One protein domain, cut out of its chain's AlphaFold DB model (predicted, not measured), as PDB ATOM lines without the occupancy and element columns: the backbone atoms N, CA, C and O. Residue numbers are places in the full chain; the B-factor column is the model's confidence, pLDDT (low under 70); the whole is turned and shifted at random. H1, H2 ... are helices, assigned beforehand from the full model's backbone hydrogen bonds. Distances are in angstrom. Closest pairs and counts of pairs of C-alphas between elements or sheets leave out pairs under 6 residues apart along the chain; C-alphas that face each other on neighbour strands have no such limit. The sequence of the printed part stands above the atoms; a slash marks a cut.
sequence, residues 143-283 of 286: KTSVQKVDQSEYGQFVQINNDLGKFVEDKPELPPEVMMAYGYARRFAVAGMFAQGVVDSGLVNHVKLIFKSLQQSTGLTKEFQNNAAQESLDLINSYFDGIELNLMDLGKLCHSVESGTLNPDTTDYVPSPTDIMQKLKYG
ATOM      1  N   LYS A 143     489.670 409.031 858.361       88.06
ATOM      2  CA  LYS A 143     489.787 409.759 857.086       88.06
ATOM      3  C   LYS A 143     490.425 408.945 855.957       88.06
ATOM      4  O   LYS A 143     489.977 409.045 854.821       88.06
ATOM      5  N   THR A 144     491.490 408.198 856.238       82.44
ATOM      6  CA  THR A 144     492.199 407.402 855.221       82.44
ATOM      7  C   THR A 144     491.624 405.996 855.080       82.44
ATOM      8  O   THR A 144     491.898 405.314 854.097       82.44
ATOM      9  N   SER A 145     490.823 405.565 856.054       84.94
ATOM     10  CA  SER A 145     490.274 404.213 856.120       84.94
ATOM     11  C   SER A 145     488.889 404.091 855.484       84.94
ATOM     12  O   SER A 145     488.531 402.991 855.056       84.94
ATOM     13  N   VAL A 146     488.125 405.187 855.434       91.00
ATOM     14  CA  VAL A 146     486.822 405.277 854.762       91.00
ATOM     15  C   VAL A 146     487.044 405.558 853.277       91.00
ATOM     16  O   VAL A 146     487.634 406.571 852.901       91.00
ATOM     17  N   GLN A 147     486.577 404.650 852.423       92.25
ATOM     18  CA  GLN A 147     486.620 404.839 850.974       92.25
ATOM     19  C   GLN A 147     485.448 405.716 850.534       92.25
ATOM     20  O   GLN A 147     484.310 405.417 850.875       92.25
ATOM     21  N   LYS A 148     485.727 406.757 849.743       93.75
ATOM     22  CA  LYS A 148     484.713 407.680 849.216       93.75
ATOM     23  C   LYS A 148     484.143 407.167 847.904       93.75
ATOM     24  O   LYS A 148     484.625 407.544 846.835       93.75
ATOM     25  N   VAL A 149     483.207 406.233 847.983       91.62
ATOM     26  CA  VAL A 149     482.677 405.541 846.799       91.62
ATOM     27  C   VAL A 149     481.244 405.939 846.490       91.62
ATOM     28  O   VAL A 149     480.831 405.834 845.337       91.62
ATOM     29  N   ASP A 150     480.500 406.412 847.486       91.81
ATOM     30  CA  ASP A 150     479.145 406.901 847.297       91.81
ATOM     31  C   ASP A 150     479.134 408.221 846.507       91.81
ATOM     32  O   ASP A 150     479.951 409.119 846.715       91.81
ATOM     33  N   GLN A 151     478.206 408.314 845.555       89.31
ATOM     34  CA  GLN A 151     478.004 409.477 844.684       89.31
ATOM     35  C   GLN A 151     476.545 409.944 844.743       89.31
ATOM     36  O   GLN A 151     475.987 410.397 843.747       89.31
ATOM     37  N   SER A 152     475.899 409.784 845.903       85.19
ATOM     38  CA  SER A 152     474.499 410.142 846.112       85.19
ATOM     39  C   SER A 152     474.211 411.586 845.699       85.19
ATOM     40  O   SER A 152     474.936 412.515 846.071       85.19
ATOM     41  N   GLU A 153     473.108 411.770 844.970       86.56
ATOM     42  CA  GLU A 153     472.592 413.079 844.553       86.56
ATOM     43  C   GLU A 153     471.985 413.883 845.716       86.56
ATOM     44  O   GLU A 153     471.800 415.093 845.610       86.56
ATOM     45  N   TYR A 154     471.741 413.236 846.860       83.38
ATOM     46  CA  TYR A 154     471.186 413.857 848.067       83.38
ATOM     47  C   TYR A 154     472.236 414.617 848.908       83.38
ATOM     48  O   TYR A 154     471.937 415.143 849.983       83.38
ATOM     49  N   GLY A 155     473.473 414.713 848.409       87.69
ATOM     50  CA  GLY A 155     474.533 415.564 848.951       87.69
ATOM     51  C   GLY A 155     475.531 414.855 849.868       87.69
ATOM     52  O   GLY A 155     475.398 413.680 850.215       87.69
ATOM     53  N   GLN A 156     476.559 415.603 850.280       93.06
ATOM     54  CA  GLN A 156     477.753 415.066 850.942       93.06
ATOM     55  C   GLN A 156     477.462 414.365 852.272       93.06
ATOM     56  O   GLN A 156     478.127 413.388 852.596       93.06
ATOM     57  N   PHE A 157     476.474 414.813 853.057       94.19
ATOM     58  CA  PHE A 157     476.141 414.139 854.318       94.19
ATOM     59  C   PHE A 157     475.589 412.725 854.100       94.19
ATOM     60  O   PHE A 157     475.896 411.825 854.883       94.19
ATOM     61  N   VAL A 158     474.836 412.512 853.017       94.38
ATOM     62  CA  VAL A 158     474.360 411.180 852.625       94.38
ATOM     63  C   VAL A 158     475.529 410.315 852.165       94.38
ATOM     64  O   VAL A 158     475.654 409.185 852.633       94.38
ATOM     65  N   GLN A 159     476.427 410.873 851.347       95.38
ATOM     66  CA  GLN A 159     477.647 410.189 850.898       95.38
ATOM     67  C   GLN A 159     478.497 409.724 852.087       95.38
ATOM     68  O   GLN A 159     478.809 408.541 852.203       95.38
ATOM     69  N   ILE A 160     478.764 410.623 853.045       96.56
ATOM     70  CA  ILE A 160     479.485 410.309 854.287       96.56
ATOM     71  C   ILE A 160     478.794 409.168 855.045       96.56
ATOM     72  O   ILE A 160     479.453 408.213 855.449       96.56
ATOM     73  N   ASN A 161     477.476 409.246 855.266       97.50
ATOM     74  CA  ASN A 161     476.757 408.222 856.026       97.50
ATOM     75  C   ASN A 161     476.786 406.844 855.343       97.50
ATOM     76  O   ASN A 161     476.888 405.829 856.038       97.50
ATOM     77  N   ASN A 162     476.701 406.805 854.014       95.94
ATOM     78  CA  ASN A 162     476.732 405.568 853.237       95.94
ATOM     79  C   ASN A 162     478.134 404.948 853.230       95.94
ATOM     80  O   ASN A 162     478.280 403.767 853.549       95.94
ATOM     81  N   ASP A 163     479.167 405.750 852.973       96.88
ATOM     82  CA  ASP A 163     480.560 405.297 853.000       96.88
ATOM     83  C   ASP A 163     480.975 404.815 854.401       96.88
ATOM     84  O   ASP A 163     481.655 403.796 854.535       96.88
ATOM     85  N   LEU A 164     480.515 405.486 855.467       96.12
ATOM     86  CA  LEU A 164     480.692 405.024 856.851       96.12
ATOM     87  C   LEU A 164     479.973 403.694 857.115       96.12
ATOM     88  O   LEU A 164     480.480 402.866 857.871       96.12
ATOM     89  N   GLY A 165     478.795 403.489 856.516       94.00
ATOM     90  CA  GLY A 165     478.067 402.221 856.576       94.00
ATOM     91  C   GLY A 165     478.879 401.078 855.985       94.00
ATOM     92  O   GLY A 165     479.160 400.107 856.682       94.00
ATOM     93  N   LYS A 166     479.352 401.251 854.752       93.44
ATOM     94  CA  LYS A 166     480.205 400.265 854.087       93.44
ATOM     95  C   LYS A 166     481.503 400.008 854.858       93.44
ATOM     96  O   LYS A 166     481.922 398.868 855.026       93.44
ATOM     97  N   PHE A 167     482.117 401.067 855.383       92.50
ATOM     98  CA  PHE A 167     483.361 400.977 856.143       92.50
ATOM     99  C   PHE A 167     483.270 400.039 857.356       92.50
ATOM    100  O   PHE A 167     484.208 399.277 857.589       92.50
ATOM    101  N   VAL A 168     482.178 400.094 858.129       90.75
ATOM    102  CA  VAL A 168     482.014 399.237 859.317       90.75
ATOM    103  C   VAL A 168     481.555 397.820 858.958       90.75
ATOM    104  O   VAL A 168     481.893 396.877 859.668       90.75
ATOM    105  N   GLU A 169     480.842 397.645 857.842       88.94
ATOM    106  CA  GLU A 169     480.494 396.317 857.311       88.94
ATOM    107  C   GLU A 169     481.743 395.533 856.890       88.94
ATOM    108  O   GLU A 169     481.881 394.358 857.230       88.94
ATOM    109  N   ASP A 170     482.689 396.201 856.225       83.94
ATOM    110  CA  ASP A 170     483.940 395.590 855.763       83.94
ATOM    111  C   ASP A 170     484.921 395.285 856.916       83.94
ATOM    112  O   ASP A 170     485.934 394.607 856.713       83.94
ATOM    113  N   LYS A 171     484.676 395.823 858.122       79.69
ATOM    114  CA  LYS A 171     485.629 395.830 859.246       79.69
ATOM    115  C   LYS A 171     484.918 395.646 860.595       79.69
ATOM    116  O   LYS A 171     484.675 396.629 861.299       79.69
ATOM    117  N   PRO A 172     484.627 394.395 860.994       71.50
ATOM    118  CA  PRO A 172     483.849 394.109 862.202       71.50
ATOM    119  C   PRO A 172     484.583 394.455 863.507       71.50
ATOM    120  O   PRO A 172     483.941 394.684 864.529       71.50
ATOM    121  N   GLU A 173     485.916 394.521 863.478       80.69
ATOM    122  CA  GLU A 173     486.746 394.884 864.627       80.69
ATOM    123  C   GLU A 173     487.519 396.168 864.319       80.69
ATOM    124  O   GLU A 173     488.350 396.216 863.410       80.69
ATOM    125  N   LEU A 174     487.226 397.225 865.077       82.38
ATOM    126  CA  LEU A 174     487.875 398.528 864.956       82.38
ATOM    127  C   LEU A 174     488.497 398.929 866.297       82.38
ATOM    128  O   LEU A 174     487.886 398.682 867.342       82.38
ATOM    129  N   PRO A 175     489.666 399.599 866.288       84.12
ATOM    130  CA  PRO A 175     490.218 400.210 867.490       84.12
ATOM    131  C   PRO A 175     489.214 401.180 868.142       84.12
ATOM    132  O   PRO A 175     488.470 401.850 867.413       84.12
ATOM    133  N   PRO A 176     489.190 401.300 869.484       84.50
ATOM    134  CA  PRO A 176     488.264 402.184 870.193       84.50
ATOM    135  C   PRO A 176     488.268 403.631 869.687       84.50
ATOM    136  O   PRO A 176     487.210 404.252 869.593       84.50
ATOM    137  N   GLU A 177     489.437 404.158 869.321       83.31
ATOM    138  CA  GLU A 177     489.625 405.509 868.786       83.31
ATOM    139  C   GLU A 177     488.841 405.698 867.483       83.31
ATOM    140  O   GLU A 177     488.035 406.622 867.358       83.31
ATOM    141  N   VAL A 178     489.003 404.763 866.546       89.31
ATOM    142  CA  VAL A 178     488.337 404.789 865.236       89.31
ATOM    143  C   VAL A 178     486.853 404.548 865.378       89.31
ATOM    144  O   VAL A 178     486.058 405.184 864.691       89.31
ATOM    145  N   MET A 179     486.464 403.650 866.277       92.56
ATOM    146  CA  MET A 179     485.061 403.378 866.540       92.56
ATOM    147  C   MET A 179     484.360 404.614 867.122       92.56
ATOM    148  O   MET A 179     483.243 404.942 866.715       92.56
ATOM    149  N   MET A 180     485.024 405.357 868.012       94.94
ATOM    150  CA  MET A 180     484.483 406.608 868.539       94.94
ATOM    151  C   MET A 180     484.462 407.717 867.477       94.94
ATOM    152  O   MET A 180     483.460 408.428 867.363       94.94
ATOM    153  N   ALA A 181     485.514 407.842 866.662       95.12
ATOM    154  CA  ALA A 181     485.555 408.793 865.552       95.12
ATOM    155  C   ALA A 181     484.447 408.501 864.523       95.12
ATOM    156  O   ALA A 181     483.728 409.409 864.106       95.12
ATOM    157  N   TYR A 182     484.228 407.229 864.181       96.25
ATOM    158  CA  TYR A 182     483.093 406.767 863.378       96.25
ATOM    159  C   TYR A 182     481.759 407.198 864.002       96.25
ATOM    160  O   TYR A 182     480.894 407.734 863.308       96.25
ATOM    161  N   GLY A 183     481.605 407.028 865.320       96.94
ATOM    162  CA  GLY A 183     480.414 407.454 866.052       96.94
ATOM    163  C   GLY A 183     480.140 408.951 865.899       96.94
ATOM    164  O   GLY A 183     479.014 409.340 865.581       96.94
ATOM    165  N   TYR A 184     481.161 409.793 866.085       98.00
ATOM    166  CA  TYR A 184     481.057 411.237 865.847       98.00
ATOM    167  C   TYR A 184     480.693 411.550 864.393       98.00
ATOM    168  O   TYR A 184     479.760 412.317 864.155       98.00
ATOM    169  N   ALA A 185     481.357 410.911 863.427       97.81
ATOM    170  CA  ALA A 185     481.143 411.180 862.009       97.81
ATOM    171  C   ALA A 185     479.718 410.835 861.581       97.81
ATOM    172  O   ALA A 185     479.062 411.629 860.907       97.81
ATOM    173  N   ARG A 186     479.201 409.694 862.046       97.56
ATOM    174  CA  ARG A 186     477.838 409.258 861.743       97.56
ATOM    175  C   ARG A 186     476.793 410.154 862.394       97.56
ATOM    176  O   ARG A 186     475.793 410.489 861.763       97.56
ATOM    177  N   ARG A 187     477.046 410.599 863.627       97.62
ATOM    178  CA  ARG A 187     476.195 411.564 864.330       97.62
ATOM    179  C   ARG A 187     476.122 412.900 863.589       97.62
ATOM    180  O   ARG A 187     475.024 413.399 863.361       97.62
ATOM    181  N   PHE A 188     477.264 413.452 863.179       97.19
ATOM    182  CA  PHE A 188     477.318 414.693 862.405       97.19
ATOM    183  C   PHE A 188     476.637 414.549 861.040       97.19
ATOM    184  O   PHE A 188     475.846 415.413 860.663       97.19
ATOM    185  N   ALA A 189     476.897 413.448 860.328       97.12
ATOM    186  CA  ALA A 189     476.299 413.181 859.025       97.12
ATOM    187  C   ALA A 189     474.773 413.097 859.104       97.12
ATOM    188  O   ALA A 189     474.088 413.802 858.373       97.12
ATOM    189  N   VAL A 190     474.226 412.323 860.046       97.12
ATOM    190  CA  VAL A 190     472.771 412.182 860.202       97.12
ATOM    191  C   VAL A 190     472.108 413.477 860.668       97.12
ATOM    192  O   VAL A 190     471.009 413.784 860.212       97.12
ATOM    193  N   ALA A 191     472.768 414.287 861.501       94.88
ATOM    194  CA  ALA A 191     472.259 415.619 861.830       94.88
ATOM    195  C   ALA A 191     472.197 416.534 860.590       94.88
ATOM    196  O   ALA A 191     471.223 417.264 860.414       94.88
ATOM    197  N   GLY A 192     473.201 416.452 859.710       93.00
ATOM    198  CA  GLY A 192     473.196 417.106 858.402       93.00
ATOM    199  C   GLY A 192     472.056 416.621 857.508       93.00
ATOM    200  O   GLY A 192     471.269 417.436 857.041       93.00
ATOM    201  N   MET A 193     471.901 415.304 857.352       93.81
ATOM    202  CA  MET A 193     470.821 414.688 856.568       93.81
ATOM    203  C   MET A 193     469.433 415.089 857.080       93.81
ATOM    204  O   MET A 193     468.535 415.355 856.287       93.81
ATOM    205  N   PHE A 194     469.250 415.159 858.400       92.25
ATOM    206  CA  PHE A 194     467.989 415.588 859.000       92.25
ATOM    207  C   PHE A 194     467.719 417.065 858.712       92.25
ATOM    208  O   PHE A 194     466.613 417.428 858.329       92.25
ATOM    209  N   ALA A 195     468.735 417.925 858.819       88.00
ATOM    210  CA  ALA A 195     468.598 419.333 858.454       88.00
ATOM    211  C   ALA A 195     468.326 419.549 856.954       88.00
ATOM    212  O   ALA A 195     467.731 420.560 856.593       88.00
ATOM    213  N   GLN A 196     468.709 418.596 856.098       86.31
ATOM    214  CA  GLN A 196     468.333 418.547 854.682       86.31
ATOM    215  C   GLN A 196     466.929 417.954 854.447       86.31
ATOM    216  O   GLN A 196     466.469 417.932 853.314       86.31
ATOM    217  N   GLY A 197     466.247 417.431 855.469       87.69
ATOM    218  CA  GLY A 197     464.967 416.729 855.299       87.69
ATOM    219  C   GLY A 197     465.084 415.368 854.599       87.69
ATOM    220  O   GLY A 197     464.087 414.834 854.124       87.69
ATOM    221  N   VAL A 198     466.289 414.792 854.520       90.31
ATOM    222  CA  VAL A 198     466.528 413.481 853.883       90.31
ATOM    223  C   VAL A 198     466.134 412.328 854.807       90.31
ATOM    224  O   VAL A 198     465.801 411.238 854.346       90.31
ATOM    225  N   VAL A 199     466.192 412.546 856.122       92.56
ATOM    226  CA  VAL A 199     465.897 411.528 857.137       92.56
ATOM    227  C   VAL A 199     465.000 412.099 858.220       92.56
ATOM    228  O   VAL A 199     465.006 413.303 858.471       92.56
ATOM    229  N   ASP A 200     464.259 411.218 858.886       93.00
ATOM    230  CA  ASP A 200     463.358 411.580 859.973       93.00
ATOM    231  C   ASP A 200     464.040 411.580 861.355       93.00
ATOM    232  O   ASP A 200     465.208 411.213 861.542       93.00
ATOM    233  N   SER A 201     463.274 411.993 862.366       91.19
ATOM    234  CA  SER A 201     463.727 412.014 863.761       91.19
ATOM    235  C   SER A 201     463.962 410.613 864.344       91.19
ATOM    236  O   SER A 201     464.691 410.469 865.331       91.19
ATOM    237  N   GLY A 202     463.384 409.568 863.745       93.75
ATOM    238  CA  GLY A 202     463.605 408.179 864.123       93.75
ATOM    239  C   GLY A 202     465.057 407.771 863.898       93.75
ATOM    240  O   GLY A 202     465.703 407.275 864.827       93.75
ATOM    241  N   LEU A 203     465.609 408.066 862.716       94.19
ATOM    242  CA  LEU A 203     467.011 407.766 862.418       94.19
ATOM    243  C   LEU A 203     467.979 408.585 863.284       94.19
ATOM    244  O   LEU A 203     468.957 408.039 863.801       94.19
ATOM    245  N   VAL A 204     467.688 409.870 863.505       95.00
ATOM    246  CA  VAL A 204     468.463 410.729 864.421       95.00
ATOM    247  C   VAL A 204     468.547 410.101 865.812       95.00
ATOM    248  O   VAL A 204     469.633 409.963 866.382       95.00
ATOM    249  N   ASN A 205     467.402 409.691 866.365       94.69
ATOM    250  CA  ASN A 205     467.341 409.093 867.695       94.69
ATOM    251  C   ASN A 205     468.083 407.756 867.757       94.69
ATOM    252  O   ASN A 205     468.784 407.491 868.735       94.69
ATOM    253  N   HIS A 206     467.979 406.941 866.709       95.75
ATOM    254  CA  HIS A 206     468.715 405.689 866.611       95.75
ATOM    255  C   HIS A 206     470.235 405.916 866.657       95.75
ATOM    256  O   HIS A 206     470.923 405.336 867.502       95.75
ATOM    257  N   VAL A 207     470.763 406.829 865.833       96.56
ATOM    258  CA  VAL A 207     472.202 407.144 865.814       96.56
ATOM    259  C   VAL A 207     472.669 407.775 867.124       96.56
ATOM    260  O   VAL A 207     473.749 407.445 867.611       96.56
ATOM    261  N   LYS A 208     471.847 408.613 867.765       95.81
ATOM    262  CA  LYS A 208     472.134 409.170 869.096       95.81
ATOM    263  C   LYS A 208     472.312 408.080 870.158       95.81
ATOM    264  O   LYS A 208     473.178 408.207 871.026       95.81
ATOM    265  N   LEU A 209     471.502 407.020 870.118       96.31
ATOM    266  CA  LEU A 209     471.626 405.886 871.040       96.31
ATOM    267  C   LEU A 209     472.893 405.072 870.768       96.31
ATOM    268  O   LEU A 209     473.622 404.775 871.715       96.31
ATOM    269  N   ILE A 210     473.198 404.787 869.496       95.31
ATOM    270  CA  ILE A 210     474.455 404.129 869.104       95.31
ATOM    271  C   ILE A 210     475.648 404.942 869.602       95.31
ATOM    272  O   ILE A 210     476.517 404.402 870.277       95.31
ATOM    273  N   PHE A 211     475.663 406.250 869.345       96.69
ATOM    274  CA  PHE A 211     476.734 407.142 869.779       96.69
ATOM    275  C   PHE A 211     476.974 407.064 871.292       96.69
ATOM    276  O   PHE A 211     478.111 406.902 871.727       96.69
ATOM    277  N   LYS A 212     475.910 407.115 872.106       95.31
ATOM    278  CA  LYS A 212     476.024 406.970 873.567       95.31
ATOM    279  C   LYS A 212     476.583 405.610 873.979       95.31
ATOM    280  O   LYS A 212     477.391 405.552 874.902       95.31
ATOM    281  N   SER A 213     476.168 404.536 873.308       94.69
ATOM    282  CA  SER A 213     476.711 403.198 873.552       94.69
ATOM    283  C   SER A 213     478.207 403.145 873.242       94.69
ATOM    284  O   SER A 213     478.975 402.641 874.055       94.69
ATOM    285  N   LEU A 214     478.633 403.724 872.114       94.12
ATOM    286  CA  LEU A 214     480.043 403.791 871.730       94.12
ATOM    287  C   LEU A 214     480.871 404.591 872.736       94.12
ATOM    288  O   LEU A 214     481.956 404.155 873.110       94.12
ATOM    289  N   GLN A 215     480.357 405.717 873.239       90.50
ATOM    290  CA  GLN A 215     481.033 406.473 874.300       90.50
ATOM    291  C   GLN A 215     481.268 405.618 875.551       90.50
ATOM    292  O   GLN A 215     482.336 405.691 876.152       90.50
ATOM    293  N   GLN A 216     480.289 404.794 875.934       89.38
ATOM    294  CA  GLN A 216     480.396 403.917 877.101       89.38
ATOM    295  C   GLN A 216     481.370 402.751 876.888       89.38
ATOM    296  O   GLN A 216     482.016 402.337 877.846       89.38
ATOM    297  N   SER A 217     481.481 402.225 875.663       85.38
ATOM    298  CA  SER A 217     482.293 401.039 875.360       85.38
ATOM    299  C   SER A 217     483.721 401.336 874.894       85.38
ATOM    300  O   SER A 217     484.517 400.406 874.805       85.38
ATOM    301  N   THR A 218     484.050 402.588 874.565       86.12
ATOM    302  CA  THR A 218     485.375 402.974 874.043       86.12
ATOM    303  C   THR A 218     486.206 403.724 875.086       86.12
ATOM    304  O   THR A 218     487.110 403.152 875.688       86.12
ATOM    305  N   GLY A 219     485.894 404.995 875.343       77.50
ATOM    306  CA  GLY A 219     486.624 405.836 876.285       77.50
ATOM    307  C   GLY A 219     485.840 407.085 876.668       77.50
ATOM    308  O   GLY A 219     485.223 407.729 875.828       77.50
ATOM    309  N   LEU A 220     485.871 407.459 877.949       78.50
ATOM    310  CA  LEU A 220     485.063 408.563 878.494       78.50
ATOM    311  C   LEU A 220     485.870 409.825 878.824       78.50
ATOM    312  O   LEU A 220     485.299 410.825 879.263       78.50
ATOM    313  N   THR A 221     487.195 409.803 878.651       83.25
ATOM    314  CA  THR A 221     488.013 410.978 878.971       83.25
ATOM    315  C   THR A 221     487.736 412.102 877.975       83.25
ATOM    316  O   THR A 221     487.486 411.876 876.789       83.25
ATOM    317  N   LYS A 222     487.790 413.348 878.458       79.25
ATOM    318  CA  LYS A 222     487.576 414.531 877.616       79.25
ATOM    319  C   LYS A 222     488.575 414.590 876.456       79.25
ATOM    320  O   LYS A 222     488.200 414.970 875.357       79.25
ATOM    321  N   GLU A 223     489.825 414.213 876.705       74.19
ATOM    322  CA  GLU A 223     490.869 414.167 875.681       74.19
ATOM    323  C   GLU A 223     490.556 413.140 874.590       74.19
ATOM    324  O   GLU A 223     490.542 413.495 873.416       74.19
ATOM    325  N   PHE A 224     490.208 411.907 874.971       79.38
ATOM    326  CA  PHE A 224     489.827 410.861 874.022       79.38
ATOM    327  C   PHE A 224     488.650 411.297 873.142       79.38
ATOM    328  O   PHE A 224     488.704 411.197 871.918       79.38
ATOM    329  N   GLN A 225     487.608 411.855 873.763       89.50
ATOM    330  CA  GLN A 225     486.422 412.334 873.055       89.50
ATOM    331  C   GLN A 225     486.742 413.514 872.122       89.50
ATOM    332  O   GLN A 225     486.227 413.564 871.009       89.50
ATOM    333  N   ASN A 226     487.623 414.431 872.533       83.19
ATOM    334  CA  ASN A 226     488.076 415.532 871.681       83.19
ATOM    335  C   ASN A 226     488.882 415.034 870.474       83.19
ATOM    336  O   ASN A 226     488.664 415.519 869.366       83.19
ATOM    337  N   ASN A 227     489.775 414.063 870.673       81.88
ATOM    338  CA  ASN A 227     490.586 413.491 869.598       81.88
ATOM    339  C   ASN A 227     489.703 412.753 868.582       81.88
ATOM    340  O   ASN A 227     489.803 413.011 867.385       81.88
ATOM    341  N   ALA A 228     488.767 411.925 869.058       88.50
ATOM    342  CA  ALA A 228     487.804 411.231 868.205       88.50
ATOM    343  C   ALA A 228     486.897 412.205 867.431       88.50
ATOM    344  O   ALA A 228     486.623 412.007 866.245       88.50
ATOM    345  N   ALA A 229     486.447 413.285 868.077       90.81
ATOM    346  CA  ALA A 229     485.670 414.327 867.413       90.81
ATOM    347  C   ALA A 229     486.490 415.030 866.319       90.81
ATOM    348  O   ALA A 229     485.981 415.242 865.221       90.81
ATOM    349  N   GLN A 230     487.756 415.363 866.589       89.69
ATOM    350  CA  GLN A 230     488.632 416.003 865.608       89.69
ATOM    351  C   GLN A 230     488.906 415.092 864.405       89.69
ATOM    352  O   GLN A 230     488.806 415.536 863.266       89.69
ATOM    353  N   GLU A 231     489.171 413.809 864.633       90.31
ATOM    354  CA  GLU A 231     489.376 412.836 863.557       90.31
ATOM    355  C   GLU A 231     488.123 412.673 862.681       90.31
ATOM    356  O   GLU A 231     488.196 412.591 861.452       90.31
ATOM    357  N   SER A 232     486.946 412.702 863.309       95.81
ATOM    358  CA  SER A 232     485.673 412.765 862.600       95.81
ATOM    359  C   SER A 232     485.530 414.036 861.758       95.81
ATOM    360  O   SER A 232     485.069 413.949 860.618       95.81
ATOM    361  N   LEU A 233     485.911 415.201 862.290       92.88
ATOM    362  CA  LEU A 233     485.874 416.460 861.547       92.88
ATOM    363  C   LEU A 233     486.794 416.406 860.323       92.88
ATOM    364  O   LEU A 233     486.395 416.843 859.246       92.88
ATOM    365  N   ASP A 234     487.987 415.831 860.465       89.88
ATOM    366  CA  ASP A 234     488.949 415.694 859.373       89.88
ATOM    367  C   ASP A 234     488.402 414.822 858.232       89.88
ATOM    368  O   ASP A 234     488.621 415.138 857.055       89.88
ATOM    369  N   LEU A 235     487.671 413.744 858.560       94.62
ATOM    370  CA  LEU A 235     486.931 412.959 857.570       94.62
ATOM    371  C   LEU A 235     485.865 413.825 856.896       94.62
ATOM    372  O   LEU A 235     485.865 413.919 855.672       94.62
ATOM    373  N   ILE A 236     484.980 414.459 857.668       94.69
ATOM    374  CA  ILE A 236     483.846 415.230 857.133       94.69
ATOM    375  C   ILE A 236     484.339 416.333 856.202       94.69
ATOM    376  O   ILE A 236     483.909 416.389 855.055       94.69
ATOM    377  N   ASN A 237     485.291 417.155 856.648       91.19
ATOM    378  CA  ASN A 237     485.870 418.232 855.844       91.19
ATOM    379  C   ASN A 237     486.479 417.724 854.538       91.19
ATOM    380  O   ASN A 237     486.524 418.451 853.556       91.19
ATOM    381  N   SER A 238     486.912 416.465 854.482       93.19
ATOM    382  CA  SER A 238     487.450 415.903 853.251       93.19
ATOM    383  C   SER A 238     486.390 415.615 852.174       93.19
ATOM    384  O   SER A 238     486.774 415.343 851.040       93.19
ATOM    385  N   TYR A 239     485.093 415.635 852.497       93.00
ATOM    386  CA  TYR A 239     483.999 415.533 851.516       93.00
ATOM    387  C   TYR A 239     483.548 416.894 850.977       93.00
ATOM    388  O   TYR A 239     482.853 416.947 849.965       93.00
ATOM    389  N   PHE A 240     483.903 417.991 851.648       87.81
ATOM    390  CA  PHE A 240     483.460 419.328 851.276       87.81
ATOM    391  C   PHE A 240     484.584 420.099 850.588       87.81
ATOM    392  O   PHE A 240     485.576 420.470 851.213       87.81
ATOM    393  N   ASP A 241     484.392 420.413 849.310       82.19
ATOM    394  CA  ASP A 241     485.294 421.300 848.583       82.19
ATOM    395  C   ASP A 241     484.978 422.766 848.907       82.19
ATOM    396  O   ASP A 241     483.844 423.228 848.778       82.19
ATOM    397  N   GLY A 242     485.992 423.520 849.342       76.75
ATOM    398  CA  GLY A 242     485.884 424.968 849.563       76.75
ATOM    399  C   GLY A 242     485.080 425.396 850.797       76.75
ATOM    400  O   GLY A 242     484.909 426.595 851.020       76.75
ATOM    401  N   ILE A 243     484.615 424.454 851.625       80.00
ATOM    402  CA  ILE A 243     483.913 424.743 852.878       80.00
ATOM    403  C   ILE A 243     484.647 424.063 854.032       80.00
ATOM    404  O   ILE A 243     484.555 422.857 854.222       80.00
ATOM    405  N   GLU A 244     485.323 424.861 854.855       82.50
ATOM    406  CA  GLU A 244     485.908 424.374 856.103       82.50
ATOM    407  C   GLU A 244     484.872 424.425 857.230       82.50
ATOM    408  O   GLU A 244     484.330 425.493 857.553       82.50
ATOM    409  N   LEU A 245     484.574 423.263 857.804       85.12
ATOM    410  CA  LEU A 245     483.719 423.104 858.972       85.12
ATOM    411  C   LEU A 245     484.562 423.060 860.240       85.12
ATOM    412  O   LEU A 245     485.738 422.698 860.219       85.12
ATOM    413  N   ASN A 246     483.932 423.386 861.363       88.50
ATOM    414  CA  ASN A 246     484.531 423.256 862.682       88.50
ATOM    415  C   ASN A 246     483.594 422.488 863.626       88.50
ATOM    416  O   ASN A 246     482.382 422.392 863.407       88.50
ATOM    417  N   LEU A 247     484.169 421.958 864.707       86.19
ATOM    418  CA  LEU A 247     483.440 421.164 865.699       86.19
ATOM    419  C   LEU A 247     482.327 421.944 866.400       86.19
ATOM    420  O   LEU A 247     481.332 421.347 866.807       86.19
ATOM    421  N   MET A 248     482.480 423.260 866.555       85.69
ATOM    422  CA  MET A 248     481.476 424.085 867.218       85.69
ATOM    423  C   MET A 248     480.182 424.127 866.398       85.69
ATOM    424  O   MET A 248     479.102 423.940 866.955       85.69
ATOM    425  N   ASP A 249     480.279 424.325 865.085       86.19
ATOM    426  CA  ASP A 249     479.111 424.423 864.206       86.19
ATOM    427  C   ASP A 249     478.407 423.072 864.041       86.19
ATOM    428  O   ASP A 249     477.187 422.990 864.186       86.19
ATOM    429  N   LEU A 250     479.171 421.993 863.843       89.31
ATOM    430  CA  LEU A 250     478.624 420.632 863.802       89.31
ATOM    431  C   LEU A 250     478.011 420.211 865.148       89.31
ATOM    432  O   LEU A 250     476.972 419.547 865.190       89.31
ATOM    433  N   GLY A 251     478.622 420.629 866.259       89.94
ATOM    434  CA  GLY A 251     478.107 420.401 867.606       89.94
ATOM    435  C   GLY A 251     476.785 421.124 867.856       89.94
ATOM    436  O   GLY A 251     475.850 420.517 868.381       89.94
ATOM    437  N   LYS A 252     476.672 422.391 867.433       87.12
ATOM    438  CA  LYS A 252     475.411 423.149 867.473       87.12
ATOM    439  C   LYS A 252     474.336 422.480 866.626       87.12
ATOM    440  O   LYS A 252     473.228 422.311 867.114       87.12
ATOM    441  N   LEU A 253     474.669 422.056 865.404       89.19
ATOM    442  CA  LEU A 253     473.738 421.348 864.526       89.19
ATOM    443  C   LEU A 253     473.182 420.088 865.200       89.19
ATOM    444  O   LEU A 253     471.968 419.941 865.315       89.19
ATOM    445  N   CYS A 254     474.059 419.221 865.717       92.31
ATOM    446  CA  CYS A 254     473.633 418.021 866.441       92.31
ATOM    447  C   CYS A 254     472.753 418.366 867.637       92.31
ATOM    448  O   CYS A 254     471.718 417.741 867.836       92.31
ATOM    449  N   HIS A 255     473.144 419.366 868.430       89.69
ATOM    450  CA  HIS A 255     472.350 419.792 869.574       89.69
ATOM    451  C   HIS A 255     470.957 420.268 869.153       89.69
ATOM    452  O   HIS A 255     469.970 419.876 869.776       89.69
ATOM    453  N   SER A 256     470.855 421.072 868.093       87.06
ATOM    454  CA  SER A 256     469.576 421.603 867.629       87.06
ATOM    455  C   SER A 256     468.640 420.504 867.127       87.06
ATOM    456  O   SER A 256     467.465 420.464 867.489       87.06
ATOM    457  N   VAL A 257     469.183 419.565 866.353       88.94
ATOM    458  CA  VAL A 257     468.454 418.400 865.843       88.94
ATOM    459  C   VAL A 257     468.003 417.488 866.990       88.94
ATOM    460  O   VAL A 257     466.834 417.137 867.099       88.94
ATOM    461  N   GLU A 258     468.899 417.159 867.919       89.94
ATOM    462  CA  GLU A 258     468.612 416.231 869.019       89.94
ATOM    463  C   GLU A 258     467.737 416.802 870.139       89.94
ATOM    464  O   GLU A 258     467.232 416.028 870.960       89.94
ATOM    465  N   SER A 259     467.626 418.129 870.223       88.25
ATOM    466  CA  SER A 259     466.723 418.839 871.136       88.25
ATOM    467  C   SER A 259     465.361 419.139 870.505       88.25
ATOM    468  O   SER A 259     464.468 419.601 871.210       88.25
ATOM    469  N   GLY A 260     465.195 418.884 869.201       84.00
ATOM    470  CA  GLY A 260     463.977 419.199 868.453       84.00
ATOM    471  C   GLY A 260     463.776 420.694 868.191       84.00
ATOM    472  O   GLY A 260     462.671 421.114 867.862       84.00
ATOM    473  N   THR A 261     464.820 421.513 868.346       81.44
ATOM    474  CA  THR A 261     464.759 422.951 868.027       81.44
ATOM    475  C   THR A 261     464.881 423.221 866.526       81.44
ATOM    476  O   THR A 261     464.492 424.293 866.069       81.44
ATOM    477  N   LEU A 262     465.372 422.249 865.752       77.81
ATOM    478  CA  LEU A 262     465.322 422.246 864.292       77.81
ATOM    479  C   LEU A 262     464.225 421.278 863.825       77.81
ATOM    480  O   LEU A 262     464.258 420.108 864.195       77.81
ATOM    481  N   ASN A 263     463.275 421.764 863.017       70.94
ATOM    482  CA  ASN A 263     462.223 420.948 862.406       70.94
ATOM    483  C   ASN A 263     462.219 421.133 860.872       70.94
ATOM    484  O   ASN A 263     461.801 422.199 860.404       70.94
ATOM    485  N   PRO A 264     462.679 420.136 860.094       66.88
ATOM    486  CA  PRO A 264     462.730 420.210 858.637       66.88
ATOM    487  C   PRO A 264     461.335 420.153 857.993       66.88
ATOM    488  O   PRO A 264     461.166 420.665 856.893       66.88
ATOM    489  N   ASP A 265     460.311 419.656 858.700       58.16
ATOM    490  CA  ASP A 265     458.946 419.450 858.175       58.16
ATOM    491  C   ASP A 265     458.138 420.751 857.987       58.16
ATOM    492  O   ASP A 265     456.941 420.718 857.705       58.16
ATOM    493  N   THR A 266     458.753 421.921 858.185       52.12
ATOM    494  CA  THR A 266     458.053 423.217 858.149       52.12
ATOM    495  C   THR A 266     458.236 423.995 856.846       52.12
ATOM    496  O   THR A 266     457.603 425.037 856.677       52.12
ATOM    497  N   THR A 267     459.040 423.500 855.897       47.34
ATOM    498  CA  THR A 267     459.227 424.144 854.587       47.34
ATOM    499  C   THR A 267     459.415 423.118 853.469       47.34
ATOM    500  O   THR A 267     460.262 422.246 853.605       47.34
ATOM    501  N   ASP A 268     458.752 423.303 852.318       43.84
ATOM    502  CA  ASP A 268     458.971 422.555 851.052       43.84
ATOM    503  C   ASP A 268     460.401 422.697 850.470       43.84
ATOM    504  O   ASP A 268     460.695 422.282 849.348       43.84
ATOM    505  N   TYR A 269     461.303 423.340 851.208       48.28
ATOM    506  CA  TYR A 269     462.669 423.632 850.820       48.28
ATOM    507  C   TYR A 269     463.617 422.657 851.512       48.28
ATOM    508  O   TYR A 269     463.781 422.701 852.729       48.28
ATOM    509  N   VAL A 270     464.276 421.818 850.713       54.69
ATOM    510  CA  VAL A 270     465.436 421.020 851.121       54.69
ATOM    511  C   VAL A 270     466.670 421.922 851.007       54.69
ATOM    512  O   VAL A 270     467.118 422.182 849.887       54.69
ATOM    513  N   PRO A 271     467.206 422.473 852.112       61.19
ATOM    514  CA  PRO A 271     468.387 423.322 852.038       61.19
ATOM    515  C   PRO A 271     469.577 422.503 851.538       61.19
ATOM    516  O   PRO A 271     469.808 421.377 851.991       61.19
ATOM    517  N   SER A 272     470.368 423.074 850.625       59.09
ATOM    518  CA  SER A 272     471.631 422.442 850.258       59.09
ATOM    519  C   SER A 272     472.540 422.377 851.496       59.09
ATOM    520  O   SER A 272     472.400 423.196 852.413       59.09
ATOM    521  N   PRO A 273     473.501 421.440 851.558       53.69
ATOM    522  CA  PRO A 273     474.468 421.425 852.650       53.69
ATOM    523  C   PRO A 273     475.152 422.792 852.802       53.69
ATOM    524  O   PRO A 273     475.295 423.289 853.914       53.69
ATOM    525  N   THR A 274     475.464 423.467 851.694       58.97
ATOM    526  CA  THR A 274     476.000 424.834 851.689       58.97
ATOM    527  C   THR A 274     475.065 425.839 852.369       58.97
ATOM    528  O   THR A 274     475.544 426.665 853.142       58.97
ATOM    529  N   ASP A 275     473.748 425.746 852.163       63.47
ATOM    530  CA  ASP A 275     472.753 426.629 852.792       63.47
ATOM    531  C   ASP A 275     472.649 426.391 854.304       63.47
ATOM    532  O   ASP A 275     472.563 427.342 855.085       63.47
ATOM    533  N   ILE A 276     472.711 425.128 854.740       64.31
ATOM    534  CA  ILE A 276     472.760 424.764 856.165       64.31
ATOM    535  C   ILE A 276     474.028 425.347 856.797       64.31
ATOM    536  O   ILE A 276     473.969 425.986 857.851       64.31
ATOM    537  N   MET A 277     475.176 425.189 856.135       62.16
ATOM    538  CA  MET A 277     476.462 425.620 856.682       62.16
ATOM    539  C   MET A 277     476.651 427.145 856.631       62.16
ATOM    540  O   MET A 277     477.238 427.710 857.556       62.16
ATOM    541  N   GLN A 278     476.112 427.842 855.627       61.12
ATOM    542  CA  GLN A 278     476.069 429.309 855.600       61.12
ATOM    543  C   GLN A 278     475.166 429.864 856.710       61.12
ATOM    544  O   GLN A 278     475.566 430.806 857.398       61.12
ATOM    545  N   LYS A 279     473.999 429.250 856.960       60.28
ATOM    546  CA  LYS A 279     473.123 429.618 858.088       60.28
ATOM    547  C   LYS A 279     473.795 429.410 859.448       60.28
ATOM    548  O   LYS A 279     473.607 430.232 860.343       60.28
ATOM    549  N   LEU A 280     474.606 428.360 859.607       54.25
ATOM    550  CA  LEU A 280     475.375 428.118 860.835       54.25
ATOM    551  C   LEU A 280     476.519 429.133 861.027       54.25
ATOM    552  O   LEU A 280     476.697 429.629 862.140       54.25
ATOM    553  N   LYS A 281     477.251 429.489 859.956       49.97
ATOM    554  CA  LYS A 281     478.370 430.455 860.005       49.97
ATOM    555  C   LYS A 281     477.929 431.903 860.224       49.97
ATOM    556  O   LYS A 281     478.617 432.652 860.913       49.97
ATOM    557  N   TYR A 282     476.795 432.302 859.654       48.09
ATOM    558  CA  TYR A 282     476.338 433.696 859.635       48.09
ATOM    559  C   TYR A 282     475.039 433.924 860.401       48.09
ATOM    560  O   TYR A 282     474.335 434.883 860.106       48.09
ATOM    561  N   GLY A 283     474.710 433.066 861.372       39.56
ATOM    562  CA  GLY A 283     473.448 433.071 862.116       39.56
ATOM    563  C   GLY A 283     473.128 434.361 862.888       39.56
ATOM    564  O   GLY A 283     473.167 434.371 864.114       39.56
TER     565      GLY A 283
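This is residues 143 to 283 of the 286 residues of an uncharacterized protein of Glaciecola pallidula DSM 14239 = ACAM 615 (UniProt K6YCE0). A long helix, H2, runs through the middle of a compact cluster, with H1 and H3 packed along it and running opposite ways to it, and H4 and H5 crossing it at steep tilts. A short last helix, H6, sits outside that cluster near the end of H2 at residue 195, reached by a long link, residues 259 to 272. The printed part has 141 residues with six named helices, H1 to H6 in chain order, and no named strand; its class is all helix. It is compact, with a radius of gyration of the C-alphas of 14.3 A, and rounded, with spans of 41 by 31 by 27 A.

H1, residues 156 to 169, and H2, residues 176 to 195, touch as a helical hairpin, closest at the C-alphas of Phe 157 and Ala 189, 4.8 A; they run opposite ways at 35.1 degrees, only just a steep tilt. H2 and H3, residues 201 to 217, form a second helical hairpin at a shallow tilt of 15 degrees, with the closest C-alphas, of Gly 183 and Phe 211, 5.2 A apart. H1 and H3 are apart. H4, residues 222 to 237, touches residues 177 to 185 of H2, the same way at a steep tilt of 54 degrees, closest at the C-alphas of Ala 181 and Ala 228, 4.2 A. H5, residues 247 to 258, touches residues 187 to 195 of H2 at a steep tilt of 62 degrees, closest at the C-alphas of Ala 191 and Cys 254, 5.4 A. H4 and H5 only just touch, with 3 pairs of C-alphas within 8 A, about perpendicular at 87 degrees; the closest are those of Leu 233 and Leu 247, 6.7 A. H6, residues 273 to 281, and H2 only just touch, with 3 pairs within 8 A, and only at their ends; the closest C-alphas are those of Ala 195 and Ile 276, 7.2 A. In H1, H2, H3, H4, H5 and H6 every O i to N i+4 pair is within hydrogen-bond range.

H1 begins at C-alpha 156, (477.753, 415.066, 850.942), and measures 20.0 A from first to last C-alpha. H2 measures 28.6 A and ends at C-alpha 195, (468.598, 419.333, 858.454). H3 measures 24.5 A, H4 22.2 A, H5 16.0 A and H6 12.3 A, ending at C-alpha 281, (478.370, 430.455, 860.005).

The C-alphas farthest apart, those of Thr 221 and Asp 268, are 41.9 A apart. The printed part has no cut. The link from H5 to H6 is long, with 14 residues. The mean pLDDT of the printed part is 84.7; residues 264 to 283 are under 70.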